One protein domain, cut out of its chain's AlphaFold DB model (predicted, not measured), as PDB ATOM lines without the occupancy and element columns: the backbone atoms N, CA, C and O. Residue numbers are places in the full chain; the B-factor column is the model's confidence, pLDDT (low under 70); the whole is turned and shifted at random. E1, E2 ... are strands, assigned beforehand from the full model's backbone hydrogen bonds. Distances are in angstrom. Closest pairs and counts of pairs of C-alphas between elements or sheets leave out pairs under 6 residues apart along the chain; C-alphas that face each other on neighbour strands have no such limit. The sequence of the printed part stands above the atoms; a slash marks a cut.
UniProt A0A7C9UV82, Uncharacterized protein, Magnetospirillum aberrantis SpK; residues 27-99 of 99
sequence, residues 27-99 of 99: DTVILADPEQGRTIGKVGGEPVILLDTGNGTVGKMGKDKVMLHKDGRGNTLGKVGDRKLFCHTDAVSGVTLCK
ATOM      1  N   ASP A  27     118.560 182.602 158.239       78.81
ATOM      2  CA  ASP A  27     119.213 183.578 159.125       78.81
ATOM      3  C   ASP A  27     118.881 183.375 160.612       78.81
ATOM      4  O   ASP A  27     119.162 184.248 161.444       78.81
ATOM      5  N   THR A  28     118.250 182.249 160.960       88.81
ATOM      6  CA  THR A  28     117.960 181.889 162.349       88.81
ATOM      7  C   THR A  28     118.871 180.765 162.815       88.81
ATOM      8  O   THR A  28     118.778 179.635 162.348       88.81
ATOM      9  N   VAL A  29     119.734 181.068 163.780       90.56
ATOM     10  CA  VAL A  29     120.612 180.095 164.438       90.56
ATOM     11  C   VAL A  29     120.484 180.313 165.933       90.56
ATOM     12  O   VAL A  29     120.782 181.405 166.403       90.56
ATOM     13  N   ILE A  30     120.063 179.296 166.683       92.62
ATOM     14  CA  ILE A  30     119.916 179.363 168.140       92.62
ATOM     15  C   ILE A  30     120.742 178.243 168.770       92.62
ATOM     16  O   ILE A  30     120.564 177.073 168.447       92.62
ATOM     17  N   LEU A  31     121.638 178.619 169.674       92.38
ATOM     18  CA  LEU A  31     122.455 177.731 170.487       92.38
ATOM     19  C   LEU A  31     122.030 177.926 171.942       92.38
ATOM     20  O   LEU A  31     122.259 178.987 172.527       92.38
ATOM     21  N   ALA A  32     121.377 176.915 172.506       93.31
ATOM     22  CA  ALA A  32     121.006 176.886 173.911       93.31
ATOM     23  C   ALA A  32     121.998 176.008 174.678       93.31
ATOM     24  O   ALA A  32     122.185 174.840 174.345       93.31
ATOM     25  N   ASP A  33     122.610 176.586 175.702       92.69
ATOM     26  CA  ASP A  33     123.390 175.898 176.717       92.69
ATOM     27  C   ASP A  33     122.537 175.834 177.999       92.69
ATOM     28  O   ASP A  33     122.452 176.826 178.735       92.69
ATOM     29  N   PRO A  34     121.835 174.712 178.241       87.06
ATOM     30  CA  PRO A  34     120.973 174.569 179.408       87.06
ATOM     31  C   PRO A  34     121.762 174.484 180.720       87.06
ATOM     32  O   PRO A  34     121.226 174.873 181.753       87.06
ATOM     33  N   GLU A  35     123.018 174.028 180.700       89.31
ATOM     34  CA  GLU A  35     123.847 173.925 181.909       89.31
ATOM     35  C   GLU A  35     124.273 175.308 182.404       89.31
ATOM     36  O   GLU A  35     124.283 175.576 183.605       89.31
ATOM     37  N   GLN A  36     124.566 176.215 181.471       88.56
ATOM     38  CA  GLN A  36     124.917 177.603 181.778       88.56
ATOM     39  C   GLN A  36     123.704 178.543 181.810       88.56
ATOM     40  O   GLN A  36     123.865 179.747 182.023       88.56
ATOM     41  N   GLY A  37     122.500 178.023 181.551       91.81
ATOM     42  CA  GLY A  37     121.279 178.819 181.438       91.81
ATOM     43  C   GLY A  37     121.377 179.891 180.353       91.81
ATOM     44  O   GLY A  37     120.783 180.955 180.479       91.81
ATOM     45  N   ARG A  38     122.162 179.674 179.296       95.38
ATOM     46  CA  ARG A  38     122.495 180.709 178.315       95.38
ATOM     47  C   ARG A  38     121.981 180.322 176.941       95.38
ATOM     48  O   ARG A  38     122.207 179.224 176.459       95.38
ATOM     49  N   THR A  39     121.323 181.250 176.262       95.56
ATOM     50  CA  THR A  39     120.936 181.092 174.857       95.56
ATOM     51  C   THR A  39     121.592 182.188 174.039       95.56
ATOM     52  O   THR A  39     121.438 183.370 174.339       95.56
ATOM     53  N   ILE A  40     122.337 181.809 173.009       95.56
ATOM     54  CA  ILE A  40     122.955 182.741 172.067       95.56
ATOM     55  C   ILE A  40     122.556 182.384 170.649       95.56
ATOM     56  O   ILE A  40     122.337 181.221 170.326       95.56
ATOM     57  N   GLY A  41     122.473 183.374 169.781       93.81
ATOM     58  CA  GLY A  41     122.068 183.109 168.419       93.81
ATOM     59  C   GLY A  41     121.858 184.355 167.596       93.81
ATOM     60  O   GLY A  41     122.290 185.452 167.960       93.81
ATOM     61  N   LYS A  42     121.176 184.160 166.475       93.44
ATOM     62  CA  LYS A  42     120.689 185.207 165.593       93.44
ATOM     63  C   LYS A  42     119.300 184.841 165.091       93.44
ATOM     64  O   LYS A  42     119.024 183.662 164.888       93.44
ATOM     65  N   VAL A  43     118.444 185.838 164.899       90.00
ATOM     66  CA  VAL A  43     117.118 185.694 164.281       90.00
ATOM     67  C   VAL A  43     116.980 186.785 163.232       90.00
ATOM     68  O   VAL A  43     116.989 187.969 163.566       90.00
ATOM     69  N   GLY A  44     116.885 186.403 161.957       88.56
ATOM     70  CA  GLY A  44     116.815 187.368 160.854       88.56
ATOM     71  C   GLY A  44     118.026 188.307 160.808       88.56
ATOM     72  O   GLY A  44     117.859 189.503 160.579       88.56
ATOM     73  N   GLY A  45     119.216 187.779 161.119       87.81
ATOM     74  CA  GLY A  45     120.477 188.527 161.178       87.81
ATOM     75  C   GLY A  45     120.742 189.261 162.499       87.81
ATOM     76  O   GLY A  45     121.900 189.558 162.802       87.81
ATOM     77  N   GLU A  46     119.718 189.487 163.325       91.62
ATOM     78  CA  GLU A  46     119.839 190.206 164.598       91.62
ATOM     79  C   GLU A  46     120.329 189.287 165.725       91.62
ATOM     80  O   GLU A  46     119.786 188.193 165.889       91.62
ATOM     81  N   PRO A  47     121.321 189.698 166.538       93.62
ATOM     82  CA  PRO A  47     121.849 188.872 167.617       93.62
ATOM     83  C   PRO A  47     120.825 188.651 168.731       93.62
ATOM     84  O   PRO A  47     120.136 189.571 169.166       93.62
ATOM     85  N   VAL A  48     120.785 187.434 169.259       96.00
ATOM     86  CA  VAL A  48     119.993 187.056 170.432       96.00
ATOM     87  C   VAL A  48     120.949 186.563 171.500       96.00
ATOM     88  O   VAL A  48     121.760 185.676 171.245       96.00
ATOM     89  N   ILE A  49     120.881 187.150 172.690       96.12
ATOM     90  CA  ILE A  49     121.658 186.728 173.856       96.12
ATOM     91  C   ILE A  49     120.719 186.778 175.050       96.12
ATOM     92  O   ILE A  49     120.334 187.864 175.480       96.12
ATOM     93  N   LEU A  50     120.356 185.619 175.577       97.12
ATOM     94  CA  LEU A  50     119.467 185.457 176.716       97.12
ATOM     95  C   LEU A  50     120.163 184.647 177.806       97.12
ATOM     96  O   LEU A  50     120.968 183.758 177.527       97.12
ATOM     97  N   LEU A  51     119.826 184.969 179.043       96.75
ATOM     98  CA  LEU A  51     120.279 184.295 180.242       96.75
ATOM     99  C   LEU A  51     119.054 183.958 181.090       96.75
ATOM    100  O   LEU A  51     118.283 184.851 181.456       96.75
ATOM    101  N   ASP A  52     118.874 182.679 181.385       94.56
ATOM    102  CA  ASP A  52     117.986 182.193 182.426       94.56
ATOM    103  C   ASP A  52     118.628 182.471 183.788       94.56
ATOM    104  O   ASP A  52     119.789 182.163 184.044       94.56
ATOM    105  N   THR A  53     117.858 183.112 184.656       91.44
ATOM    106  CA  THR A  53     118.278 183.545 185.994       91.44
ATOM    107  C   THR A  53     117.621 182.720 187.098       91.44
ATOM    108  O   THR A  53     117.716 183.076 188.272       91.44
ATOM    109  N   GLY A  54     116.865 181.675 186.746       87.56
ATOM    110  CA  GLY A  54     115.989 180.936 187.657       87.56
ATOM    111  C   GLY A  54     114.684 181.682 187.957       87.56
ATOM    112  O   GLY A  54     113.607 181.093 187.910       87.56
ATOM    113  N   ASN A  55     114.750 183.003 188.148       87.56
ATOM    114  CA  ASN A  55     113.584 183.872 188.363       87.56
ATOM    115  C   ASN A  55     112.957 184.395 187.059       87.56
ATOM    116  O   ASN A  55     112.029 185.206 187.092       87.56
ATOM    117  N   GLY A  56     113.465 183.967 185.904       92.25
ATOM    118  CA  GLY A  56     113.041 184.440 184.592       92.25
ATOM    119  C   GLY A  56     114.217 184.592 183.641       92.25
ATOM    120  O   GLY A  56     115.274 184.001 183.847       92.25
ATOM    121  N   THR A  57     114.047 185.408 182.608       95.56
ATOM    122  CA  THR A  57     115.005 185.519 181.508       95.56
ATOM    123  C   THR A  57     115.372 186.971 181.268       95.56
ATOM    124  O   THR A  57     114.504 187.831 181.112       95.56
ATOM    125  N   VAL A  58     116.666 187.252 181.194       96.75
ATOM    126  CA  VAL A  58     117.189 188.582 180.870       96.75
ATOM    127  C   VAL A  58     118.080 188.511 179.646       96.75
ATOM    128  O   VAL A  58     118.672 187.475 179.362       96.75
ATOM    129  N   GLY A  59     118.209 189.611 178.915       96.75
ATOM    130  CA  GLY A  59     119.126 189.641 177.786       96.75
ATOM    131  C   GLY A  59     118.812 190.708 176.761       96.75
ATOM    132  O   GLY A  59     118.308 191.786 177.093       96.75
ATOM    133  N   LYS A  60     119.146 190.406 175.510       96.69
ATOM    134  CA  LYS A  60     118.922 191.264 174.351       96.69
ATOM    135  C   LYS A  60     118.502 190.452 173.131       96.69
ATOM    136  O   LYS A  60     118.972 189.333 172.926       96.69
ATOM    137  N   MET A  61     117.653 191.059 172.315       94.19
ATOM    138  CA  MET A  61     117.265 190.594 170.986       94.19
ATOM    139  C   MET A  61     117.405 191.783 170.032       94.19
ATOM    140  O   MET A  61     116.669 192.763 170.138       94.19
ATOM    141  N   GLY A  62     118.414 191.745 169.164       93.69
ATOM    142  CA  GLY A  62     118.885 192.916 168.430       93.69
ATOM    143  C   GLY A  62     119.260 194.051 169.387       93.69
ATOM    144  O   GLY A  62     120.058 193.877 170.315       93.69
ATOM    145  N   LYS A  63     118.636 195.216 169.195       94.56
ATOM    146  CA  LYS A  63     118.765 196.387 170.080       94.56
ATOM    147  C   LYS A  63     117.856 196.347 171.314       94.56
ATOM    148  O   LYS A  63     118.077 197.114 172.252       94.56
ATOM    149  N   ASP A  64     116.854 195.473 171.327       96.69
ATOM    150  CA  ASP A  64     115.827 195.458 172.361       96.69
ATOM    151  C   ASP A  64     116.307 194.687 173.590       96.69
ATOM    152  O   ASP A  64     116.803 193.562 173.501       96.69
ATOM    153  N   LYS A  65     116.130 195.284 174.769       97.19
ATOM    154  CA  LYS A  65     116.393 194.609 176.041       97.19
ATOM    155  C   LYS A  65     115.244 193.660 176.373       97.19
ATOM    156  O   LYS A  65     114.082 194.044 176.296       97.19
ATOM    157  N   VAL A  66     115.580 192.452 176.801       97.38
ATOM    158  CA  VAL A  66     114.636 191.436 177.273       97.38
ATOM    159  C   VAL A  66     114.729 191.353 178.791       97.38
ATOM    160  O   VAL A  66     115.823 191.206 179.342       97.38
ATOM    161  N   MET A  67     113.592 191.481 179.469       97.00
ATOM    162  CA  MET A  67     113.464 191.324 180.920       97.00
ATOM    163  C   MET A  67     112.136 190.639 181.214       97.00
ATOM    164  O   MET A  67     111.092 191.288 181.201       97.00
ATOM    165  N   LEU A  68     112.185 189.334 181.454       96.56
ATOM    166  CA  LEU A  68     111.048 188.481 181.769       96.56
ATOM    167  C   LEU A  68     111.219 187.908 183.173       96.56
ATOM    168  O   LEU A  68     112.323 187.539 183.568       96.56
ATOM    169  N   HIS A  69     110.124 187.806 183.905       95.38
ATOM    170  CA  HIS A  69     110.066 187.337 185.276       95.38
ATOM    171  C   HIS A  69     108.960 186.297 185.420       95.38
ATOM    172  O   HIS A  69     107.846 186.512 184.939       95.38
ATOM    173  N   LYS A  70     109.269 185.185 186.087       93.56
ATOM    174  CA  LYS A  70     108.292 184.161 186.463       93.56
ATOM    175  C   LYS A  70     107.738 184.509 187.842       93.56
ATOM    176  O   LYS A  70     108.518 184.702 188.767       93.56
ATOM    177  N   ASP A  71     106.420 184.537 187.996       91.19
ATOM    178  CA  ASP A  71     105.785 184.847 189.289       91.19
ATOM    179  C   ASP A  71     105.575 183.616 190.193       91.19
ATOM    180  O   ASP A  71     105.017 183.723 191.286       91.19
ATOM    181  N   GLY A  72     105.981 182.432 189.725       87.62
ATOM    182  CA  GLY A  72     105.809 181.161 190.433       87.62
ATOM    183  C   GLY A  72     104.379 180.604 190.425       87.62
ATOM    184  O   GLY A  72     104.143 179.544 190.995       87.62
ATOM    185  N   ARG A  73     103.426 181.275 189.769       89.44
ATOM    186  CA  ARG A  73     102.008 180.877 189.660       89.44
ATOM    187  C   ARG A  73     101.592 180.567 188.222       89.44
ATOM    188  O   ARG A  73     100.414 180.631 187.882       89.44
ATOM    189  N   GLY A  74     102.570 180.250 187.378       90.31
ATOM    190  CA  GLY A  74     102.361 179.997 185.955       90.31
ATOM    191  C   GLY A  74     102.311 181.263 185.102       90.31
ATOM    192  O   GLY A  74     102.050 181.150 183.911       90.31
ATOM    193  N   ASN A  75     102.586 182.457 185.644       93.81
ATOM    194  CA  ASN A  75     102.683 183.662 184.820       93.81
ATOM    195  C   ASN A  75     104.135 184.033 184.514       93.81
ATOM    196  O   ASN A  75     105.036 183.910 185.349       93.81
ATOM    197  N   THR A  76     104.340 184.559 183.310       94.88
ATOM    198  CA  THR A  76     105.556 185.259 182.903       94.88
ATOM    199  C   THR A  76     105.211 186.703 182.566       94.88
ATOM    200  O   THR A  76     104.402 186.981 181.683       94.88
ATOM    201  N   LEU A  77     105.833 187.632 183.280       95.56
ATOM    202  CA  LEU A  77     105.636 189.074 183.168       95.56
ATOM    203  C   LEU A  77     106.918 189.717 182.671       95.56
ATOM    204  O   LEU A  77     108.004 189.327 183.093       95.56
ATOM    205  N   GLY A  78     106.834 190.752 181.848       95.69
ATOM    206  CA  GLY A  78     108.054 191.452 181.492       95.69
ATOM    207  C   GLY A  78     107.935 192.433 180.355       95.69
ATOM    208  O   GLY A  78     106.861 192.960 180.057       95.69
ATOM    209  N   LYS A  79     109.088 192.698 179.747       95.81
ATOM    210  CA  LYS A  79     109.212 193.554 178.577       95.81
ATOM    211  C   LYS A  79     110.240 193.025 177.585       95.81
ATOM    212  O   LYS A  79     111.252 192.437 177.972       95.81
ATOM    213  N   VAL A  80     109.982 193.317 176.315       94.50
ATOM    214  CA  VAL A  80     110.931 193.193 175.207       94.50
ATOM    215  C   VAL A  80     110.980 194.543 174.497       94.50
ATOM    216  O   VAL A  80     110.009 194.950 173.852       94.50
ATOM    217  N   GLY A  81     112.089 195.263 174.673       95.12
ATOM    218  CA  GLY A  81     112.166 196.682 174.332       95.12
ATOM    219  C   GLY A  81     111.126 197.468 175.137       95.12
ATOM    220  O   GLY A  81     111.025 197.311 176.356       95.12
ATOM    221  N   ASP A  82     110.306 198.255 174.444       95.38
ATOM    222  CA  ASP A  82     109.230 199.044 175.061       95.38
ATOM    223  C   ASP A  82     107.907 198.278 175.211       95.38
ATOM    224  O   ASP A  82     106.972 198.741 175.873       95.38
ATOM    225  N   ARG A  83     107.811 197.080 174.624       94.81
ATOM    226  CA  ARG A  83     106.592 196.269 174.655       94.81
ATOM    227  C   ARG A  83     106.515 195.505 175.964       94.81
ATOM    228  O   ARG A  83     107.457 194.808 176.332       94.81
ATOM    229  N   LYS A  84     105.381 195.623 176.652       95.62
ATOM    230  CA  LYS A  84     105.048 194.771 177.797       95.62
ATOM    231  C   LYS A  84     104.591 193.409 177.291       95.62
ATOM    232  O   LYS A  84     103.958 193.338 176.247       95.62
ATOM    233  N   LEU A  85     104.921 192.376 178.048       94.44
ATOM    234  CA  LEU A  85     104.498 191.009 177.806       94.44
ATOM    235  C   LEU A  85     103.861 190.470 179.081       94.44
ATOM    236  O   LEU A  85     104.446 190.579 180.166       94.44
ATOM    237  N   PHE A  86     102.687 189.873 178.935       95.50
ATOM    238  CA  PHE A  86     102.076 189.045 179.960       95.50
ATOM    239  C   PHE A  86     101.695 187.706 179.354       95.50
ATOM    240  O   PHE A  86     100.881 187.662 178.436       95.50
ATOM    241  N   CYS A  87     102.256 186.628 179.883       95.56
ATOM    242  CA  CYS A  87     101.899 185.272 179.509       95.56
ATOM    243  C   CYS A  87     101.377 184.512 180.724       95.56
ATOM    244  O   CYS A  87     101.987 184.584 181.789       95.56
ATOM    245  N   HIS A  88     100.302 183.753 180.547       95.56
ATOM    246  CA  HIS A  88      99.813 182.786 181.524       95.56
ATOM    247  C   HIS A  88      99.905 181.381 180.939       95.56
ATOM    248  O   HIS A  88      99.432 181.154 179.823       95.56
ATOM    249  N   THR A  89     100.488 180.461 181.698       94.81
ATOM    250  CA  THR A  89     100.534 179.032 181.403       94.81
ATOM    251  C   THR A  89      99.625 178.303 182.382       94.81
ATOM    252  O   THR A  89      99.877 178.302 183.589       94.81
ATOM    253  N   ASP A  90      98.583 177.661 181.858       94.00
ATOM    254  CA  ASP A  90      97.724 176.797 182.660       94.00
ATOM    255  C   ASP A  90      98.474 175.508 183.025       94.00
ATOM    256  O   ASP A  90      99.005 174.809 182.159       94.00
ATOM    257  N   ALA A  91      98.531 175.187 184.318       90.69
ATOM    258  CA  ALA A  91      99.344 174.080 184.823       90.69
ATOM    259  C   ALA A  91      98.791 172.692 184.455       90.69
ATOM    260  O   ALA A  91      99.542 171.719 184.472       90.69
ATOM    261  N   VAL A  92      97.494 172.590 184.145       93.56
ATOM    262  CA  VAL A  92      96.835 171.312 183.838       93.56
ATOM    263  C   VAL A  92      96.971 170.973 182.356       93.56
ATOM    264  O   VAL A  92      97.344 169.860 182.001       93.56
ATOM    265  N   SER A  93      96.677 171.934 181.486       94.62
ATOM    266  CA  SER A  93      96.701 171.769 180.030       94.62
ATOM    267  C   SER A  93      98.061 172.080 179.401       94.62
ATOM    268  O   SER A  93      98.305 171.686 178.262       94.62
ATOM    269  N   GLY A  94      98.932 172.816 180.100       92.69
ATOM    270  CA  GLY A  94     100.205 173.318 179.571       92.69
ATOM    271  C   GLY A  94     100.057 174.442 178.538       92.69
ATOM    272  O   GLY A  94     101.055 174.914 177.988       92.69
ATOM    273  N   VAL A  95      98.831 174.887 178.250       94.75
ATOM    274  CA  VAL A  95      98.567 175.930 177.253       94.75
ATOM    275  C   VAL A  95      99.068 177.274 177.767       94.75
ATOM    276  O   VAL A  95      98.759 177.675 178.886       94.75
ATOM    277  N   THR A  96      99.824 177.986 176.924       94.94
ATOM    278  CA  THR A  96     100.336 179.330 177.222       94.94
ATOM    279  C   THR A  96      99.671 180.379 176.340       94.94
ATOM    280  O   THR A  96      99.675 180.264 175.115       94.94
ATOM    281  N   LEU A  97      99.133 181.425 176.964       94.94
ATOM    282  CA  LEU A  97      98.476 182.557 176.309       94.94
ATOM    283  C   LEU A  97      99.232 183.838 176.648       94.94
ATOM    284  O   LEU A  97      99.428 184.124 177.825       94.94
ATOM    285  N   CYS A  98      99.623 184.613 175.634       94.12
ATOM    286  CA  CYS A  98     100.391 185.847 175.797       94.12
ATOM    287  C   CYS A  98      99.663 187.066 175.217       94.12
ATOM    288  O   CYS A  98      99.010 186.959 174.177       94.12
ATOM    289  N   LYS A  99      99.822 188.223 175.862       90.12
ATOM    290  CA  LYS A  99      99.327 189.529 175.415       90.12
ATOM    291  C   LYS A  99     100.376 190.623 175.597       90.12
ATOM    292  O   LYS A  99     101.175 190.529 176.559       90.12
TER     293      LYS A  99
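AT A GLANCE: This is residues 27 to 99 of the 99 residues of an uncharacterized protein of Magnetospirillum aberrantis SpK (UniProt A0A7C9UV82). One sheet of eight strands, E1 to E8, makes nearly the whole body: a twisted wall curled like part of a barrel but left open, with edge strands E1 and E8 apart. The strands zigzag across it in chain order, each folding back beside the one before, and the last, E8, is a short strip of three residues at one edge. The printed part has 73 residues, with no named helix and eight named strands in the order E1, E2, E3, E4, E5, E6, E7, E8, which is also the order across the antiparallel sheet. The class is all strand, and the whole is compact, with a radius of gyration of the C-alphas of 13.0 A and spans of 35 by 30 by 20 A.

IN THESE COORDINATES: The longest strands have seven residues each: E3, residues 46 to 52, and E5, residues 64 to 70, are each 19.6 A long from first to last C-alpha, and E7, residues 83 to 89, is 19.5 A. E4 is residues 56 to 61, 15.5 A; E2 is residues 38 to 43, 15.8 A; E6 is residues 75 to 80, 15.9 A. At the edges, E1 is residues 29 to 33, 13.3 A, beginning at C-alpha 29 (120.612, 180.095, 164.438), and E8 is residues 96 to 98, 6.7 A, ending at C-alpha 98 (100.391, 185.847, 175.797). C-alpha 64, where E5 begins, is at (115.827, 195.458, 172.361).

HOW THE PARTS SIT: The eight strands form a meander, each strand the antiparallel neighbour of the one before, and each successive pair is a hairpin. E4 and E5, whose centres are nearest to the mean of the C-alphas, run at 169 degrees, with N 59 and O 66 2.9 A apart, within hydrogen-bond range. On the other side of E4 is E3, at 166 degrees, with N 51 and O 58 at 2.8 A. E2 and E3 stand at 160 degrees, with N 41 and O 48 at 2.8 A, and E1 and E2 at 177 degrees, with N 31 and O 40 at 2.8 A. On the other side of E5 is E6, at 169 degrees, with N 69 and O 77 at 2.7 A. E6 and E7 stand at 159 degrees, with N 78 and O 85 at 2.9 A. E7 and E8 also stand at 159 degrees, with N 88 and O 97 at 2.9 A; the C-alphas of Cys 87 and Cys 98 face each other at 4.0 A. From edge to edge the strands' lines turn by 59 degrees and the way across the sheet by 152 degrees.

THE WHOLE: The two C-alphas farthest apart are those of Gly 45 and Val 92, at 37.0 A. The printed part has no cut and ends at residue 99, the chain's last residue. The six links from E1 to E7 are tight, the link from E7 to E8 is short, and no link is long. The mean pLDDT of the printed part is 93.3, and no printed residue is under 70.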